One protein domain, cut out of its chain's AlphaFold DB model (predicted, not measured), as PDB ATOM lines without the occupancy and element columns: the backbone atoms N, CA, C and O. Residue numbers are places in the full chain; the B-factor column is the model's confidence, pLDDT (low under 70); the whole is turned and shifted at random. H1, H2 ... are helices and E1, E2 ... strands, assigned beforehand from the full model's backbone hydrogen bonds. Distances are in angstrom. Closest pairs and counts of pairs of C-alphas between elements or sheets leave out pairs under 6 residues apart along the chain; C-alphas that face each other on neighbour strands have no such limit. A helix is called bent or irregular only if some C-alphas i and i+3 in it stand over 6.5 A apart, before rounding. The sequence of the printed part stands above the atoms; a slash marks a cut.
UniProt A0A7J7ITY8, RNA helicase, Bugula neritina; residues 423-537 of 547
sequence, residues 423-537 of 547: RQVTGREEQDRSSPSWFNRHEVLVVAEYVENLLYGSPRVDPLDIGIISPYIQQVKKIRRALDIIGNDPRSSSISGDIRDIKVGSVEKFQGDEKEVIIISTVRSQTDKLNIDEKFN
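This is residues 423 to 537 of the 547 residues of the protein "RNA helicase" of Bugula neritina (UniProt A0A7J7ITY8). A small sheet of three parallel strands, in the order E4 E3 E5, is covered on one face by two long helices, H1 and H2, packed together. The hairpin E1 and E2 packs on residues 473 to 479 of H2, while H4 hangs off the body, its residues 527 to 532 sticking out. The printed part has 115 residues, with named elements E1 E2 H1 E3 H2 H3 E4 E5 H4; the class is mixed, helices and strands. It is compact, with a radius of gyration of the C-alphas of 14.8 A and spans of 45 by 30 by 27 A.

Find C-alpha 430 at (36.220, -25.507, 29.170), where E1, residues 430 to 432, begins; E2 takes 435 to 439. H1, 441 to 456, runs 22.4 A; E3 is 466 to 469; H2, 473 to 487, runs 21.0 A. Then come H3, 490 to 494, E4, 503 to 505, E5, 517 to 520, and H4, 527 to 536, ending at C-alpha (25.944, -24.107, 43.398).

Look at N 505 and O 468, 3.1 A, between E4 and E3, and N 467 and O 517, 2.8 A, between E3 and E5. H1 and H2 make two layers with this sheet, helices on one face; E3, H2 H3, E4 form a strand-helix-strand unit, parallel neighbours joined through helices, with a right-handed crossover. H1 touches H2 at C-alphas 444 and 479, 5.4 A, at a steep tilt of 39 degrees, the same way. In antiparallel E1 and E2, N 430 and O 439 are 2.8 A apart. H3 is close to but not clearly touching H1, C-alphas 494 and 456 being 7.9 A apart. H4 is apart from H1 and H2, and only just irregular, with C-alphas 528 and 531 6.8 A apart. Every O i to N i+4 pair is within hydrogen-bond range in H1 and H2, against 4 of 6 in H4 and 0 of 1 in H3, where 2 of 2 O i to N i+3 pairs are.

The farthest C-alphas, of Ser 494 and Lys 535, are 46.1 A apart. The printed part has no cut; the link E4 to E5 is long. Residues 433 to 435 and 527 to 537 have pLDDT under 70.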
ATOM      1  N   ARG A 423      28.640  -7.796  23.449       92.69
ATOM      2  CA  ARG A 423      29.369  -8.585  22.446       92.69
ATOM      3  C   ARG A 423      29.037 -10.070  22.588       92.69
ATOM      4  O   ARG A 423      29.492 -10.728  23.519       92.69
ATOM      5  N   GLN A 424      28.296 -10.625  21.628       92.38
ATOM      6  CA  GLN A 424      28.112 -12.074  21.537       92.38
ATOM      7  C   GLN A 424      29.443 -12.769  21.206       92.38
ATOM      8  O   GLN A 424      30.140 -12.374  20.271       92.38
ATOM      9  N   VAL A 425      29.767 -13.840  21.936       92.81
ATOM     10  CA  VAL A 425      30.945 -14.684  21.695       92.81
ATOM     11  C   VAL A 425      30.495 -16.138  21.559       92.81
ATOM     12  O   VAL A 425      29.946 -16.713  22.492       92.81
ATOM     13  N   THR A 426      30.736 -16.760  20.404       88.81
ATOM     14  CA  THR A 426      30.298 -18.138  20.085       88.81
ATOM     15  C   THR A 426      31.250 -19.232  20.598       88.81
ATOM     16  O   THR A 426      31.211 -20.376  20.144       88.81
ATOM     17  N   GLY A 427      32.120 -18.888  21.552       89.00
ATOM     18  CA  GLY A 427      33.039 -19.822  22.197       89.00
ATOM     19  C   GLY A 427      32.346 -20.753  23.188       89.00
ATOM     20  O   GLY A 427      31.294 -20.421  23.724       89.00
ATOM     21  N   ARG A 428      32.966 -21.906  23.456       88.62
ATOM     22  CA  ARG A 428      32.483 -22.892  24.437       88.62
ATOM     23  C   ARG A 428      33.281 -22.828  25.731       88.62
ATOM     24  O   ARG A 428      34.492 -22.607  25.687       88.62
ATOM     25  N   GLU A 429      32.628 -23.078  26.865       88.12
ATOM     26  CA  GLU A 429      33.334 -23.193  28.140       88.12
ATOM     27  C   GLU A 429      34.101 -24.520  28.287       88.12
ATOM     28  O   GLU A 429      33.655 -25.591  27.872       88.12
ATOM     29  N   GLU A 430      35.256 -24.436  28.937       89.50
ATOM     30  CA  GLU A 430      36.220 -25.507  29.170       89.50
ATOM     31  C   GLU A 430      36.576 -25.606  30.668       89.50
ATOM     32  O   GLU A 430      36.359 -24.673  31.445       89.50
ATOM     33  N   GLN A 431      37.181 -26.729  31.066       83.38
ATOM     34  CA  GLN A 431      37.783 -26.957  32.387       83.38
ATOM     35  C   GLN A 431      39.217 -27.477  32.228       83.38
ATOM     36  O   GLN A 431      39.516 -28.251  31.319       83.38
ATOM     37  N   ASP A 432      40.110 -27.063  33.129       74.75
ATOM     38  CA  ASP A 432      41.475 -27.591  33.191       74.75
ATOM     39  C   ASP A 432      41.474 -28.859  34.062       74.75
ATOM     40  O   ASP A 432      40.800 -28.899  35.088       74.75
ATOM     41  N   ARG A 433      42.281 -29.880  33.735       65.69
ATOM     42  CA  ARG A 433      42.339 -31.136  34.528       65.69
ATOM     43  C   ARG A 433      42.675 -30.928  36.015       65.69
ATOM     44  O   ARG A 433      42.387 -31.795  36.831       65.69
ATOM     45  N   SER A 434      43.304 -29.803  36.353       60.22
ATOM     46  CA  SER A 434      43.697 -29.410  37.709       60.22
ATOM     47  C   SER A 434      42.716 -28.457  38.408       60.22
ATOM     48  O   SER A 434      42.981 -28.063  39.542       60.22
ATOM     49  N   SER A 435      41.605 -28.052  37.773       66.94
ATOM     50  CA  SER A 435      40.663 -27.091  38.361       66.94
ATOM     51  C   SER A 435      39.205 -27.343  37.949       66.94
ATOM     52  O   SER A 435      38.901 -27.325  36.758       66.94
ATOM     53  N   PRO A 436      38.262 -27.468  38.903       70.25
ATOM     54  CA  PRO A 436      36.837 -27.628  38.600       70.25
ATOM     55  C   PRO A 436      36.150 -26.322  38.149       70.25
ATOM     56  O   PRO A 436      34.947 -26.317  37.904       70.25
ATOM     57  N   SER A 437      36.866 -25.194  38.067       76.69
ATOM     58  CA  SER A 437      36.295 -23.918  37.616       76.69
ATOM     59  C   SER A 437      36.382 -23.771  36.098       76.69
ATOM     60  O   SER A 437      37.397 -24.092  35.484       76.69
ATOM     61  N   TRP A 438      35.330 -23.200  35.520       84.12
ATOM     62  CA  TRP A 438      35.181 -22.983  34.082       84.12
ATOM     63  C   TRP A 438      35.980 -21.779  33.565       84.12
ATOM     64  O   TRP A 438      36.326 -20.872  34.328       84.12
ATOM     65  N   PHE A 439      36.263 -21.771  32.265       90.69
ATOM     66  CA  PHE A 439      36.799 -20.638  31.503       90.69
ATOM     67  C   PHE A 439      36.340 -20.734  30.037       90.69
ATOM     68  O   PHE A 439      36.003 -21.818  29.577       90.69
ATOM     69  N   ASN A 440      36.367 -19.634  29.286       94.69
ATOM     70  CA  ASN A 440      36.052 -19.595  27.855       94.69
ATOM     71  C   ASN A 440      37.154 -18.815  27.129       94.69
ATOM     72  O   ASN A 440      37.275 -17.601  27.300       94.69
ATOM     73  N   ARG A 441      37.982 -19.508  26.332       95.88
ATOM     74  CA  ARG A 441      39.150 -18.892  25.666       95.88
ATOM     75  C   ARG A 441      38.762 -17.800  24.676       95.88
ATOM     76  O   ARG A 441      39.502 -16.836  24.538       95.88
ATOM     77  N   HIS A 442      37.623 -17.942  24.004       96.81
ATOM     78  CA  HIS A 442      37.183 -16.972  23.005       96.81
ATOM     79  C   HIS A 442      36.773 -15.660  23.678       96.81
ATOM     80  O   HIS A 442      37.121 -14.593  23.189       96.81
ATOM     81  N   GLU A 443      36.131 -15.730  24.850       97.00
ATOM     82  CA  GLU A 443      35.897 -14.539  25.674       97.00
ATOM     83  C   GLU A 443      37.207 -13.922  26.167       97.00
ATOM     84  O   GLU A 443      37.320 -12.707  26.155       97.00
ATOM     85  N   VAL A 444      38.221 -14.716  26.547       97.88
ATOM     86  CA  VAL A 444      39.538 -14.163  26.931       97.88
ATOM     87  C   VAL A 444      40.172 -13.376  25.778       97.88
ATOM     88  O   VAL A 444      40.709 -12.299  26.018       97.88
ATOM     89  N   LEU A 445      40.092 -13.886  24.543       97.50
ATOM     90  CA  LEU A 445      40.605 -13.193  23.354       97.50
ATOM     91  C   LEU A 445      39.841 -11.892  23.078       97.50
ATOM     92  O   LEU A 445      40.467 -10.860  22.876       97.50
ATOM     93  N   VAL A 446      38.508 -11.923  23.138       97.44
ATOM     94  CA  VAL A 446      37.669 -10.727  22.951       97.44
ATOM     95  C   VAL A 446      37.918  -9.698  24.059       97.44
ATOM     96  O   VAL A 446      38.065  -8.518  23.777       97.44
ATOM     97  N   VAL A 447      38.040 -10.119  25.320       97.94
ATOM     98  CA  VAL A 447      38.394  -9.225  26.438       97.94
ATOM     99  C   VAL A 447      39.765  -8.577  26.214       97.94
ATOM    100  O   VAL A 447      39.908  -7.382  26.454       97.94
ATOM    101  N   ALA A 448      40.758  -9.332  25.730       97.44
ATOM    102  CA  ALA A 448      42.076  -8.795  25.396       97.44
ATOM    103  C   ALA A 448      42.012  -7.771  24.245       97.44
ATOM    104  O   ALA A 448      42.586  -6.695  24.373       97.44
ATOM    105  N   GLU A 449      41.247  -8.058  23.184       96.31
ATOM    106  CA  GLU A 449      40.982  -7.143  22.060       96.31
ATOM    107  C   GLU A 449      40.341  -5.824  22.533       96.31
ATOM    108  O   GLU A 449      40.807  -4.743  22.172       96.31
ATOM    109  N   TYR A 450      39.312  -5.888  23.389       96.88
ATOM    110  CA  TYR A 450      38.712  -4.690  23.992       96.88
ATOM    111  C   TYR A 450      39.740  -3.890  24.801       96.88
ATOM    112  O   TYR A 450      39.797  -2.672  24.664       96.88
ATOM    113  N   VAL A 451      40.575  -4.552  25.607       96.69
ATOM    114  CA  VAL A 451      41.602  -3.876  26.413       96.69
ATOM    115  C   VAL A 451      42.682  -3.224  25.543       96.69
ATOM    116  O   VAL A 451      42.984  -2.056  25.766       96.69
ATOM    117  N   GLU A 452      43.218  -3.897  24.519       94.62
ATOM    118  CA  GLU A 452      44.164  -3.264  23.581       94.62
ATOM    119  C   GLU A 452      43.541  -2.026  22.907       94.62
ATOM    120  O   GLU A 452      44.173  -0.970  22.844       94.62
ATOM    121  N   ASN A 453      42.277  -2.107  22.478       94.19
ATOM    122  CA  ASN A 453      41.573  -0.987  21.847       94.19
ATOM    123  C   ASN A 453      41.249   0.173  22.814       94.19
ATOM    124  O   ASN A 453      41.097   1.312  22.368       94.19
ATOM    125  N   LEU A 454      41.156  -0.074  24.124       94.88
ATOM    126  CA  LEU A 454      40.995   0.966  25.153       94.88
ATOM    127  C   LEU A 454      42.332   1.634  25.513       94.88
ATOM    128  O   LEU A 454      42.384   2.848  25.693       94.88
ATOM    129  N   LEU A 455      43.419   0.859  25.571       93.69
ATOM    130  CA  LEU A 455      44.759   1.351  25.913       93.69
ATOM    131  C   LEU A 455      45.409   2.142  24.764       93.69
ATOM    132  O   LEU A 455      46.032   3.180  24.992       93.69
ATOM    133  N   TYR A 456      45.268   1.664  23.524       90.94
ATOM    134  CA  TYR A 456      45.945   2.241  22.354       90.94
ATOM    135  C   TYR A 456      45.039   3.097  21.454       90.94
ATOM    136  O   TYR A 456      45.560   3.856  20.631       90.94
ATOM    137  N   GLY A 457      43.712   2.978  21.590       87.25
ATOM    138  CA  GLY A 457      42.720   3.649  20.743       87.25
ATOM    139  C   GLY A 457      42.517   5.138  21.043       87.25
ATOM    140  O   GLY A 457      43.418   5.839  21.504       87.25
ATOM    141  N   SER A 458      41.317   5.641  20.737       86.19
ATOM    142  CA  SER A 458      40.927   7.034  20.986       86.19
ATOM    143  C   SER A 458      39.453   7.128  21.416       86.19
ATOM    144  O   SER A 458      38.608   6.572  20.706       86.19
ATOM    145  N   PRO A 459      39.129   7.818  22.530       89.69
ATOM    146  CA  PRO A 459      40.067   8.251  23.571       89.69
ATOM    147  C   PRO A 459      40.790   7.049  24.207       89.69
ATOM    148  O   PRO A 459      40.309   5.918  24.132       89.69
ATOM    149  N   ARG A 460      41.961   7.298  24.802       91.56
ATOM    150  CA  ARG A 460      42.695   6.293  25.586       91.56
ATOM    151  C   ARG A 460      42.164   6.250  27.011       91.56
ATOM    152  O   ARG A 460      41.809   7.294  27.553       91.56
ATOM    153  N   VAL A 461      42.176   5.064  27.603       94.06
ATOM    154  CA  VAL A 461      41.810   4.818  29.004       94.06
ATOM    155  C   VAL A 461      43.052   4.353  29.757       94.06
ATOM    156  O   VAL A 461      43.818   3.541  29.234       94.06
ATOM    157  N   ASP A 462      43.267   4.867  30.966       94.75
ATOM    158  CA  ASP A 462      44.373   4.413  31.806       94.75
ATOM    159  C   ASP A 462      44.115   2.978  32.311       94.75
ATOM    160  O   ASP A 462      42.969   2.645  32.631       94.75
ATOM    161  N   PRO A 463      45.140   2.108  32.419       95.88
ATOM    162  CA  PRO A 463      45.011   0.808  33.074       95.88
ATOM    163  C   PRO A 463      44.249   0.831  34.405       95.88
ATOM    164  O   PRO A 463      43.434  -0.062  34.647       95.88
ATOM    165  N   LEU A 464      44.464   1.846  35.249       95.31
ATOM    166  CA  LEU A 464      43.813   1.959  36.554       95.31
ATOM    167  C   LEU A 464      42.283   2.095  36.453       95.31
ATOM    168  O   LEU A 464      41.568   1.657  37.361       95.31
ATOM    169  N   ASP A 465      41.779   2.646  35.349       95.88
ATOM    170  CA  ASP A 465      40.365   2.952  35.111       95.88
ATOM    171  C   ASP A 465      39.594   1.820  34.414       95.88
ATOM    172  O   ASP A 465      38.388   1.936  34.170       95.88
ATOM    173  N   ILE A 466      40.260   0.685  34.161       97.44
ATOM    174  CA  ILE A 466      39.668  -0.518  33.568       97.44
ATOM    175  C   ILE A 466      39.431  -1.589  34.647       97.44
ATOM    176  O   ILE A 466      40.346  -2.060  35.331       97.44
ATOM    177  N   GLY A 467      38.181  -2.036  34.765       97.81
ATOM    178  CA  GLY A 467      37.778  -3.190  35.563       97.81
ATOM    179  C   GLY A 467      37.269  -4.340  34.700       97.81
ATOM    180  O   GLY A 467      36.476  -4.145  33.785       97.81
ATOM    181  N   ILE A 468      37.683  -5.566  35.013       98.06
ATOM    182  CA  ILE A 468      37.238  -6.782  34.328       98.06
ATOM    183  C   ILE A 468      36.648  -7.765  35.340       98.06
ATOM    184  O   ILE A 468      37.346  -8.298  36.213       98.06
ATOM    185  N   ILE A 469      35.351  -8.021  35.202       95.38
ATOM    186  CA  ILE A 469      34.558  -8.848  36.107       95.38
ATOM    187  C   ILE A 469      34.296 -10.210  35.462       95.38
ATOM    188  O   ILE A 469      33.786 -10.304  34.348       95.38
ATOM    189  N   SER A 470      34.606 -11.292  36.175       92.44
ATOM    190  CA  SER A 470      34.160 -12.635  35.810       92.44
ATOM    191  C   SER A 470      33.957 -13.515  37.048       92.44
ATOM    192  O   SER A 470      34.828 -13.551  37.922       92.44
ATOM    193  N   PRO A 471      32.846 -14.269  37.147       84.31
ATOM    194  CA  PRO A 471      32.546 -15.074  38.329       84.31
ATOM    195  C   PRO A 471      33.422 -16.331  38.455       84.31
ATOM    196  O   PRO A 471      33.460 -16.955  39.516       84.31
ATOM    197  N   TYR A 472      34.156 -16.713  37.404       84.31
ATOM    198  CA  TYR A 472      34.966 -17.929  37.398       84.31
ATOM    199  C   TYR A 472      36.456 -17.637  37.582       84.31
ATOM    200  O   TYR A 472      37.092 -16.943  36.788       84.31
ATOM    201  N   ILE A 473      37.061 -18.241  38.610       83.00
ATOM    202  CA  ILE A 473      38.463 -17.986  38.966       83.00
ATOM    203  C   ILE A 473      39.457 -18.439  37.880       83.00
ATOM    204  O   ILE A 473      40.499 -17.804  37.717       83.00
ATOM    205  N   GLN A 474      39.150 -19.487  37.100       85.06
ATOM    206  CA  GLN A 474      39.989 -19.855  35.946       85.06
ATOM    207  C   GLN A 474      39.897 -18.824  34.815       85.06
ATOM    208  O   GLN A 474      40.925 -18.543  34.201       85.06
ATOM    209  N   GLN A 475      38.730 -18.214  34.578       92.56
ATOM    210  CA  GLN A 475      38.602 -17.122  33.611       92.56
ATOM    211  C   GLN A 475      39.430 -15.909  34.048       92.56
ATOM    212  O   GLN A 475      40.278 -15.453  33.287       92.56
ATOM    213  N   VAL A 476      39.289 -15.470  35.305       92.25
ATOM    214  CA  VAL A 476      40.091 -14.379  35.899       92.25
ATOM    215  C   VAL A 476      41.597 -14.602  35.699       92.25
ATOM    216  O   VAL A 476      42.307 -13.680  35.300       92.25
ATOM    217  N   LYS A 477      42.101 -15.827  35.913       89.19
ATOM    218  CA  LYS A 477      43.520 -16.161  35.676       89.19
ATOM    219  C   LYS A 477      43.921 -16.107  34.202       89.19
ATOM    220  O   LYS A 477      45.047 -15.718  33.906       89.19
ATOM    221  N   LYS A 478      43.057 -16.547  33.283       94.50
ATOM    222  CA  LYS A 478      43.377 -16.577  31.844       94.50
ATOM    223  C   LYS A 478      43.308 -15.181  31.226       94.50
ATOM    224  O   LYS A 478      44.199 -14.853  30.454       94.50
ATOM    225  N   ILE A 479      42.369 -14.345  31.672       97.19
ATOM    226  CA  ILE A 479      42.360 -12.900  31.404       97.19
ATOM    227  C   ILE A 479      43.656 -12.268  31.923       97.19
ATOM    228  O   ILE A 479      44.367 -11.649  31.143       97.19
ATOM    229  N   ARG A 480      44.035 -12.493  33.193       95.31
ATOM    230  CA  ARG A 480      45.299 -11.964  33.744       95.31
ATOM    231  C   ARG A 480      46.522 -12.332  32.904       95.31
ATOM    232  O   ARG A 480      47.272 -11.439  32.548       95.31
ATOM    233  N   ARG A 481      46.662 -13.598  32.493       94.50
ATOM    234  CA  ARG A 481      47.760 -14.029  31.605       94.50
ATOM    235  C   ARG A 481      47.740 -13.356  30.230       94.50
ATOM    236  O   ARG A 481      48.804 -13.135  29.668       94.50
ATOM    237  N   ALA A 482      46.564 -13.059  29.676       96.75
ATOM    238  CA  ALA A 482      46.458 -12.312  28.423       96.75
ATOM    239  C   ALA A 482      46.907 -10.850  28.606       96.75
ATOM    240  O   ALA A 482      47.665 -10.346  27.784       96.75
ATOM    241  N   LEU A 483      46.534 -10.211  29.723       95.62
ATOM    242  CA  LEU A 483      47.034  -8.881  30.089       95.62
ATOM    243  C   LEU A 483      48.552  -8.876  30.325       95.62
ATOM    244  O   LEU A 483      49.233  -7.977  29.848       95.62
ATOM    245  N   ASP A 484      49.095  -9.899  30.992       93.19
ATOM    246  CA  ASP A 484      50.543 -10.050  31.172       93.19
ATOM    247  C   ASP A 484      51.266 -10.141  29.814       93.19
ATOM    248  O   ASP A 484      52.356  -9.599  29.662       93.19
ATOM    249  N   ILE A 485      50.676 -10.798  28.805       93.62
ATOM    250  CA  ILE A 485      51.241 -10.845  27.445       93.62
ATOM    251  C   ILE A 485      51.223  -9.455  26.797       93.62
ATOM    252  O   ILE A 485      52.253  -9.046  26.266       93.62
ATOM    253  N   ILE A 486      50.106  -8.722  26.885       91.81
ATOM    254  CA  ILE A 486      50.004  -7.353  26.351       91.81
ATOM    255  C   ILE A 486      51.063  -6.453  27.004       91.81
ATOM    256  O   ILE A 486      51.820  -5.819  26.284       91.81
ATOM    257  N   GLY A 487      51.195  -6.456  28.335       89.69
ATOM    258  CA  GLY A 487      52.147  -5.587  29.048       89.69
ATOM    259  C   GLY A 487      53.625  -5.873  28.786       89.69
ATOM    260  O   GLY A 487      54.464  -5.009  29.029       89.69
ATOM    261  N   ASN A 488      53.957  -7.073  28.301       88.75
ATOM    262  CA  ASN A 488      55.314  -7.426  27.875       88.75
ATOM    263  C   ASN A 488      55.577  -7.113  26.386       88.75
ATOM    264  O   ASN A 488      56.699  -7.307  25.914       88.75
ATOM    265  N   ASP A 489      54.578  -6.640  25.632       86.56
ATOM    266  CA  ASP A 489      54.759  -6.164  24.260       86.56
ATOM    267  C   ASP A 489      55.556  -4.842  24.264       86.56
ATOM    268  O   ASP A 489      55.204  -3.923  25.009       86.56
ATOM    269  N   PRO A 490      56.593  -4.670  23.420       84.50
ATOM    270  CA  PRO A 490      57.325  -3.406  23.306       84.50
ATOM    271  C   PRO A 490      56.439  -2.162  23.093       84.50
ATOM    272  O   PRO A 490      56.802  -1.067  23.533       84.50
ATOM    273  N   ARG A 491      55.261  -2.317  22.466       84.31
ATOM    274  CA  ARG A 491      54.256  -1.256  22.266       84.31
ATOM    275  C   ARG A 491      53.679  -0.716  23.582       84.31
ATOM    276  O   ARG A 491      53.275   0.447  23.622       84.31
ATOM    277  N   SER A 492      53.690  -1.501  24.666       82.62
ATOM    278  CA  SER A 492      53.183  -1.082  25.983       82.62
ATOM    279  C   SER A 492      53.980   0.049  26.634       82.62
ATOM    280  O   SER A 492      53.453   0.738  27.498       82.62
ATOM    281  N   SER A 493      55.187   0.349  26.141       81.19
ATOM    282  CA  SER A 493      55.923   1.578  26.485       81.19
ATOM    283  C   SER A 493      55.180   2.887  26.151       81.19
ATOM    284  O   SER A 493      55.604   3.954  26.589       81.19
ATOM    285  N   SER A 494      54.084   2.822  25.382       83.12
ATOM    286  CA  SER A 494      53.225   3.964  25.029       83.12
ATOM    287  C   SER A 494      51.947   4.112  25.875       83.12
ATOM    288  O   SER A 494      51.160   5.031  25.619       83.12
ATOM    289  N   ILE A 495      51.735   3.226  26.856       84.94
ATOM    290  CA  ILE A 495      50.632   3.276  27.828       84.94
ATOM    291  C   ILE A 495      51.004   4.246  28.966       84.94
ATOM    292  O   ILE A 495      52.177   4.384  29.306       84.94
ATOM    293  N   SER A 496      50.019   4.937  29.549       81.62
ATOM    294  CA  SER A 496      50.213   5.924  30.626       81.62
ATOM    295  C   SER A 496      50.517   5.336  32.015       81.62
ATOM    296  O   SER A 496      51.084   6.046  32.844       81.62
ATOM    297  N   GLY A 497      50.185   4.063  32.255       86.00
ATOM    298  CA  GLY A 497      50.336   3.350  33.533       86.00
ATOM    299  C   GLY A 497      50.752   1.877  33.368       86.00
ATOM    300  O   GLY A 497      51.020   1.424  32.253       86.00
ATOM    301  N   ASP A 498      50.808   1.108  34.465       89.12
ATOM    302  CA  ASP A 498      51.138  -0.330  34.437       89.12
ATOM    303  C   ASP A 498      49.874  -1.158  34.137       89.12
ATOM    304  O   ASP A 498      48.847  -1.032  34.800       89.12
ATOM    305  N   ILE A 499      49.936  -2.077  33.167       91.50
ATOM    306  CA  ILE A 499      48.804  -2.960  32.831       91.50
ATOM    307  C   ILE A 499      48.337  -3.832  34.012       91.50
ATOM    308  O   ILE A 499      47.222  -4.362  34.015       91.50
ATOM    309  N   ARG A 500      49.188  -4.010  35.028       89.56
ATOM    310  CA  ARG A 500      48.855  -4.723  36.267       89.56
ATOM    311  C   ARG A 500      47.784  -4.002  37.087       89.56
ATOM    312  O   ARG A 500      47.039  -4.694  37.791       89.56
ATOM    313  N   ASP A 501      47.663  -2.683  36.933       92.50
ATOM    314  CA  ASP A 501      46.687  -1.840  37.631       92.50
ATOM    315  C   ASP A 501      45.250  -2.061  37.135       92.50
ATOM    316  O   ASP A 501      44.310  -1.865  37.911       92.50
ATOM    317  N   ILE A 502      45.068  -2.611  35.919       95.88
ATOM    318  CA  ILE A 502      43.769  -3.132  35.462       95.88
ATOM    319  C   ILE A 502      43.244  -4.084  36.528       95.88
ATOM    320  O   ILE A 502      43.889  -5.083  36.862       95.88
ATOM    321  N   LYS A 503      42.057  -3.829  37.072       95.06
ATOM    322  CA  LYS A 503      41.497  -4.690  38.117       95.06
ATOM    323  C   LYS A 503      40.806  -5.884  37.467       95.06
ATOM    324  O   LYS A 503      39.929  -5.712  36.634       95.06
ATOM    325  N   VAL A 504      41.163  -7.112  37.857       95.19
ATOM    326  CA  VAL A 504      40.504  -8.343  37.370       95.19
ATOM    327  C   VAL A 504      40.067  -9.218  38.544       95.19
ATOM    328  O   VAL A 504      40.870  -9.550  39.428       95.19
ATOM    329  N   GLY A 505      38.796  -9.615  38.563       91.00
ATOM    330  CA  GLY A 505      38.212 -10.331  39.695       91.00
ATOM    331  C   GLY A 505      36.781 -10.810  39.486       91.00
ATOM    332  O   GLY A 505      36.192 -10.603  38.435       91.00
ATOM    333  N   SER A 506      36.230 -11.446  40.514       85.69
ATOM    334  CA  SER A 506      34.794 -11.691  40.654       85.69
ATOM    335  C   SER A 506      34.103 -10.463  41.267       85.69
ATOM    336  O   SER A 506      34.785  -9.589  41.812       85.69
ATOM    337  N   VAL A 507      32.771 -10.381  41.162       83.38
ATOM    338  CA  VAL A 507      31.960  -9.194  41.524       83.38
ATOM    339  C   VAL A 507      32.266  -8.684  42.936       83.38
ATOM    340  O   VAL A 507      32.365  -7.485  43.171       83.38
ATOM    341  N   GLU A 508      32.526  -9.590  43.876       80.62
ATOM    342  CA  GLU A 508      32.721  -9.283  45.295       80.62
ATOM    343  C   GLU A 508      34.046  -8.546  45.574       80.62
ATOM    344  O   GLU A 508      34.223  -7.973  46.648       80.62
ATOM    345  N   LYS A 509      34.975  -8.521  44.603       81.25
ATOM    346  CA  LYS A 509      36.173  -7.661  44.631       81.25
ATOM    347  C   LYS A 509      35.923  -6.239  44.119       81.25
ATOM    348  O   LYS A 509      36.796  -5.389  44.301       81.25
ATOM    349  N   PHE A 510      34.810  -6.000  43.432       85.38
ATOM    350  CA  PHE A 510      34.417  -4.701  42.876       85.38
ATOM    351  C   PHE A 510      33.320  -4.014  43.697       85.38
ATOM    352  O   PHE A 510      32.976  -2.870  43.418       85.38
ATOM    353  N   GLN A 511      32.787  -4.664  44.735       81.00
ATOM    354  CA  GLN A 511      31.860  -4.013  45.655       81.00
ATOM    355  C   GLN A 511      32.524  -2.810  46.340       81.00
ATOM    356  O   GLN A 511      33.640  -2.910  46.845       81.00
ATOM    357  N   GLY A 512      31.831  -1.669  46.329       75.81
ATOM    358  CA  GLY A 512      32.347  -0.387  46.815       75.81
ATOM    359  C   GLY A 512      33.341   0.311  45.875       75.81
ATOM    360  O   GLY A 512      33.590   1.498  46.060       75.81
ATOM    361  N   ASP A 513      33.854  -0.374  44.850       84.94
ATOM    362  CA  ASP A 513      34.802   0.171  43.873       84.94
ATOM    363  C   ASP A 513      34.086   0.849  42.690       84.94
ATOM    364  O   ASP A 513      32.875   0.693  42.483       84.94
ATOM    365  N   GLU A 514      34.843   1.609  41.903       89.75
ATOM    366  CA  GLU A 514      34.394   2.217  40.651       89.75
ATOM    367  C   GLU A 514      35.525   2.305  39.619       89.75
ATOM    368  O   GLU A 514      36.710   2.357  39.949       89.75
ATOM    369  N   LYS A 515      35.133   2.235  38.345       94.19
ATOM    370  CA  LYS A 515      35.997   2.253  37.162       94.19
ATOM    371  C   LYS A 515      35.253   2.959  36.040       94.19
ATOM    372  O   LYS A 515      34.025   2.868  35.983       94.19
ATOM    373  N   GLU A 516      35.982   3.625  35.157       94.44
ATOM    374  CA  GLU A 516      35.394   4.288  33.989       94.44
ATOM    375  C   GLU A 516      34.891   3.267  32.969       94.44
ATOM    376  O   GLU A 516      33.854   3.474  32.338       94.44
ATOM    377  N   VAL A 517      35.590   2.132  32.854       95.88
ATOM    378  CA  VAL A 517      35.203   1.018  31.988       95.88
ATOM    379  C   VAL A 517      35.098  -0.272  32.791       95.88
ATOM    380  O   VAL A 517      36.041  -0.683  33.468       95.88
ATOM    381  N   ILE A 518      33.958  -0.952  32.663       96.88
ATOM    382  CA  ILE A 518      33.737  -2.305  33.180       96.88
ATOM    383  C   ILE A 518      33.503  -3.263  32.011       96.88
ATOM    384  O   ILE A 518      32.577  -3.085  31.224       96.88
ATOM    385  N   ILE A 519      34.315  -4.316  31.932       97.38
ATOM    386  CA  ILE A 519      34.153  -5.433  30.995       97.38
ATOM    387  C   ILE A 519      33.670  -6.655  31.783       97.38
ATOM    388  O   ILE A 519      34.317  -7.071  32.744       97.38
ATOM    389  N   ILE A 520      32.554  -7.266  31.376       95.75
ATOM    390  CA  ILE A 520      31.993  -8.456  32.037       95.75
ATOM    391  C   ILE A 520      32.179  -9.686  31.141       95.75
ATOM    392  O   ILE A 520      31.691  -9.718  30.016       95.75
ATOM    393  N   SER A 521      32.855 -10.721  31.651       94.81
ATOM    394  CA  SER A 521      32.985 -12.033  30.998       94.81
ATOM    395  C   SER A 521      32.130 -13.068  31.731       94.81
ATOM    396  O   SER A 521      32.425 -13.458  32.868       94.81
ATOM    397  N   THR A 522      31.053 -13.496  31.072       91.44
ATOM    398  CA  THR A 522      30.009 -14.386  31.606       91.44
ATOM    399  C   THR A 522      30.387 -15.868  31.549       91.44
ATOM    400  O   THR A 522      29.864 -16.659  32.337       91.44
ATOM    401  N   VAL A 523      31.343 -16.243  30.690       89.94
ATOM    402  CA  VAL A 523      31.968 -17.570  30.522       89.94
ATOM    403  C   VAL A 523      31.067 -18.663  29.951       89.94
ATOM    404  O   VAL A 523      31.547 -19.502  29.188       89.94
ATOM    405  N   ARG A 524      29.801 -18.742  30.364       84.62
ATOM    406  CA  ARG A 524      28.941 -19.904  30.092       84.62
ATOM    407  C   ARG A 524      28.203 -19.775  28.768       84.62
ATOM    408  O   ARG A 524      27.540 -18.777  28.512       84.62
ATOM    409  N   SER A 525      28.285 -20.838  27.972       81.62
ATOM    410  CA  SER A 525      27.720 -20.933  26.622       81.62
ATOM    411  C   SER A 525      26.673 -22.044  26.466       81.62
ATOM    412  O   SER A 525      25.899 -22.024  25.512       81.62
ATOM    413  N   GLN A 526      26.645 -23.026  27.379       73.88
ATOM    414  CA  GLN A 526      25.770 -24.203  27.296       73.88
ATOM    415  C   GLN A 526      24.614 -24.150  28.307       73.88
ATOM    416  O   GLN A 526      24.835 -24.106  29.519       73.88
ATOM    417  N   THR A 527      23.382 -24.248  27.800       68.50
ATOM    418  CA  THR A 527      22.122 -24.286  28.568       68.50
ATOM    419  C   THR A 527      22.061 -25.435  29.567       68.50
ATOM    420  O   THR A 527      21.637 -25.263  30.707       68.50
ATOM    421  N   ASP A 528      22.540 -26.609  29.169       63.94
ATOM    422  CA  ASP A 528      22.289 -27.868  29.881       63.94
ATOM    423  C   ASP A 528      23.021 -27.939  31.231       63.94
ATOM    424  O   ASP A 528      22.680 -28.738  32.104       63.94
ATOM    425  N   LYS A 529      24.021 -27.069  31.421       61.38
ATOM    426  CA  LYS A 529      24.780 -26.933  32.668       61.38
ATOM    427  C   LYS A 529      24.303 -25.778  33.558       61.38
ATOM    428  O   LYS A 529      24.844 -25.637  34.653       61.38
ATOM    429  N   LEU A 530      23.325 -24.967  33.138       62.50
ATOM    430  CA  LEU A 530      22.790 -23.869  33.963       62.50
ATOM    431  C   LEU A 530      22.158 -24.416  35.254       62.50
ATOM    432  O   LEU A 530      22.473 -23.935  36.336       62.50
ATOM    433  N   ASN A 531      21.427 -25.534  35.172       56.81
ATOM    434  CA  ASN A 531      20.873 -26.252  36.332       56.81
ATOM    435  C   ASN A 531      21.928 -26.658  37.388       56.81
ATOM    436  O   ASN A 531      21.610 -26.821  38.566       56.81
ATOM    437  N   ILE A 532      23.190 -26.860  36.981       59.16
ATOM    438  CA  ILE A 532      24.292 -27.165  37.907       59.16
ATOM    439  C   ILE A 532      24.779 -25.878  38.580       59.16
ATOM    440  O   ILE A 532      25.020 -25.878  39.785       59.16
ATOM    441  N   ASP A 533      24.870 -24.776  37.835       58.97
ATOM    442  CA  ASP A 533      25.242 -23.468  38.381       58.97
ATOM    443  C   ASP A 533      24.202 -22.947  39.368       58.97
ATOM    444  O   ASP A 533      24.575 -22.438  40.423       58.97
ATOM    445  N   GLU A 534      22.915 -23.158  39.083       58.94
ATOM    446  CA  GLU A 534      21.811 -22.891  40.006       58.94
ATOM    447  C   GLU A 534      21.973 -23.643  41.330       58.94
ATOM    448  O   GLU A 534      21.809 -23.061  42.399       58.94
ATOM    449  N   LYS A 535      22.358 -24.926  41.288       52.09
ATOM    450  CA  LYS A 535      22.560 -25.736  42.500       52.09
ATOM    451  C   LYS A 535      23.765 -25.285  43.342       52.09
ATOM    452  O   LYS A 535      23.830 -25.609  44.528       52.09
ATOM    453  N   PHE A 536      24.715 -24.567  42.744       54.34
ATOM    454  CA  PHE A 536      25.944 -24.107  43.398       54.34
ATOM    455  C   PHE A 536      26.068 -22.574  43.497       54.34
ATOM    456  O   PHE A 536      27.130 -22.091  43.887       54.34
ATOM    457  N   ASN A 537      25.008 -21.816  43.178       56.06
ATOM    458  CA  ASN A 537      24.987 -20.347  43.114       56.06
ATOM    459  C   ASN A 537      26.171 -19.743  42.324       56.06
ATOM    460  O   ASN A 537      26.816 -18.793  42.772       56.06
TER     461      ASN A 537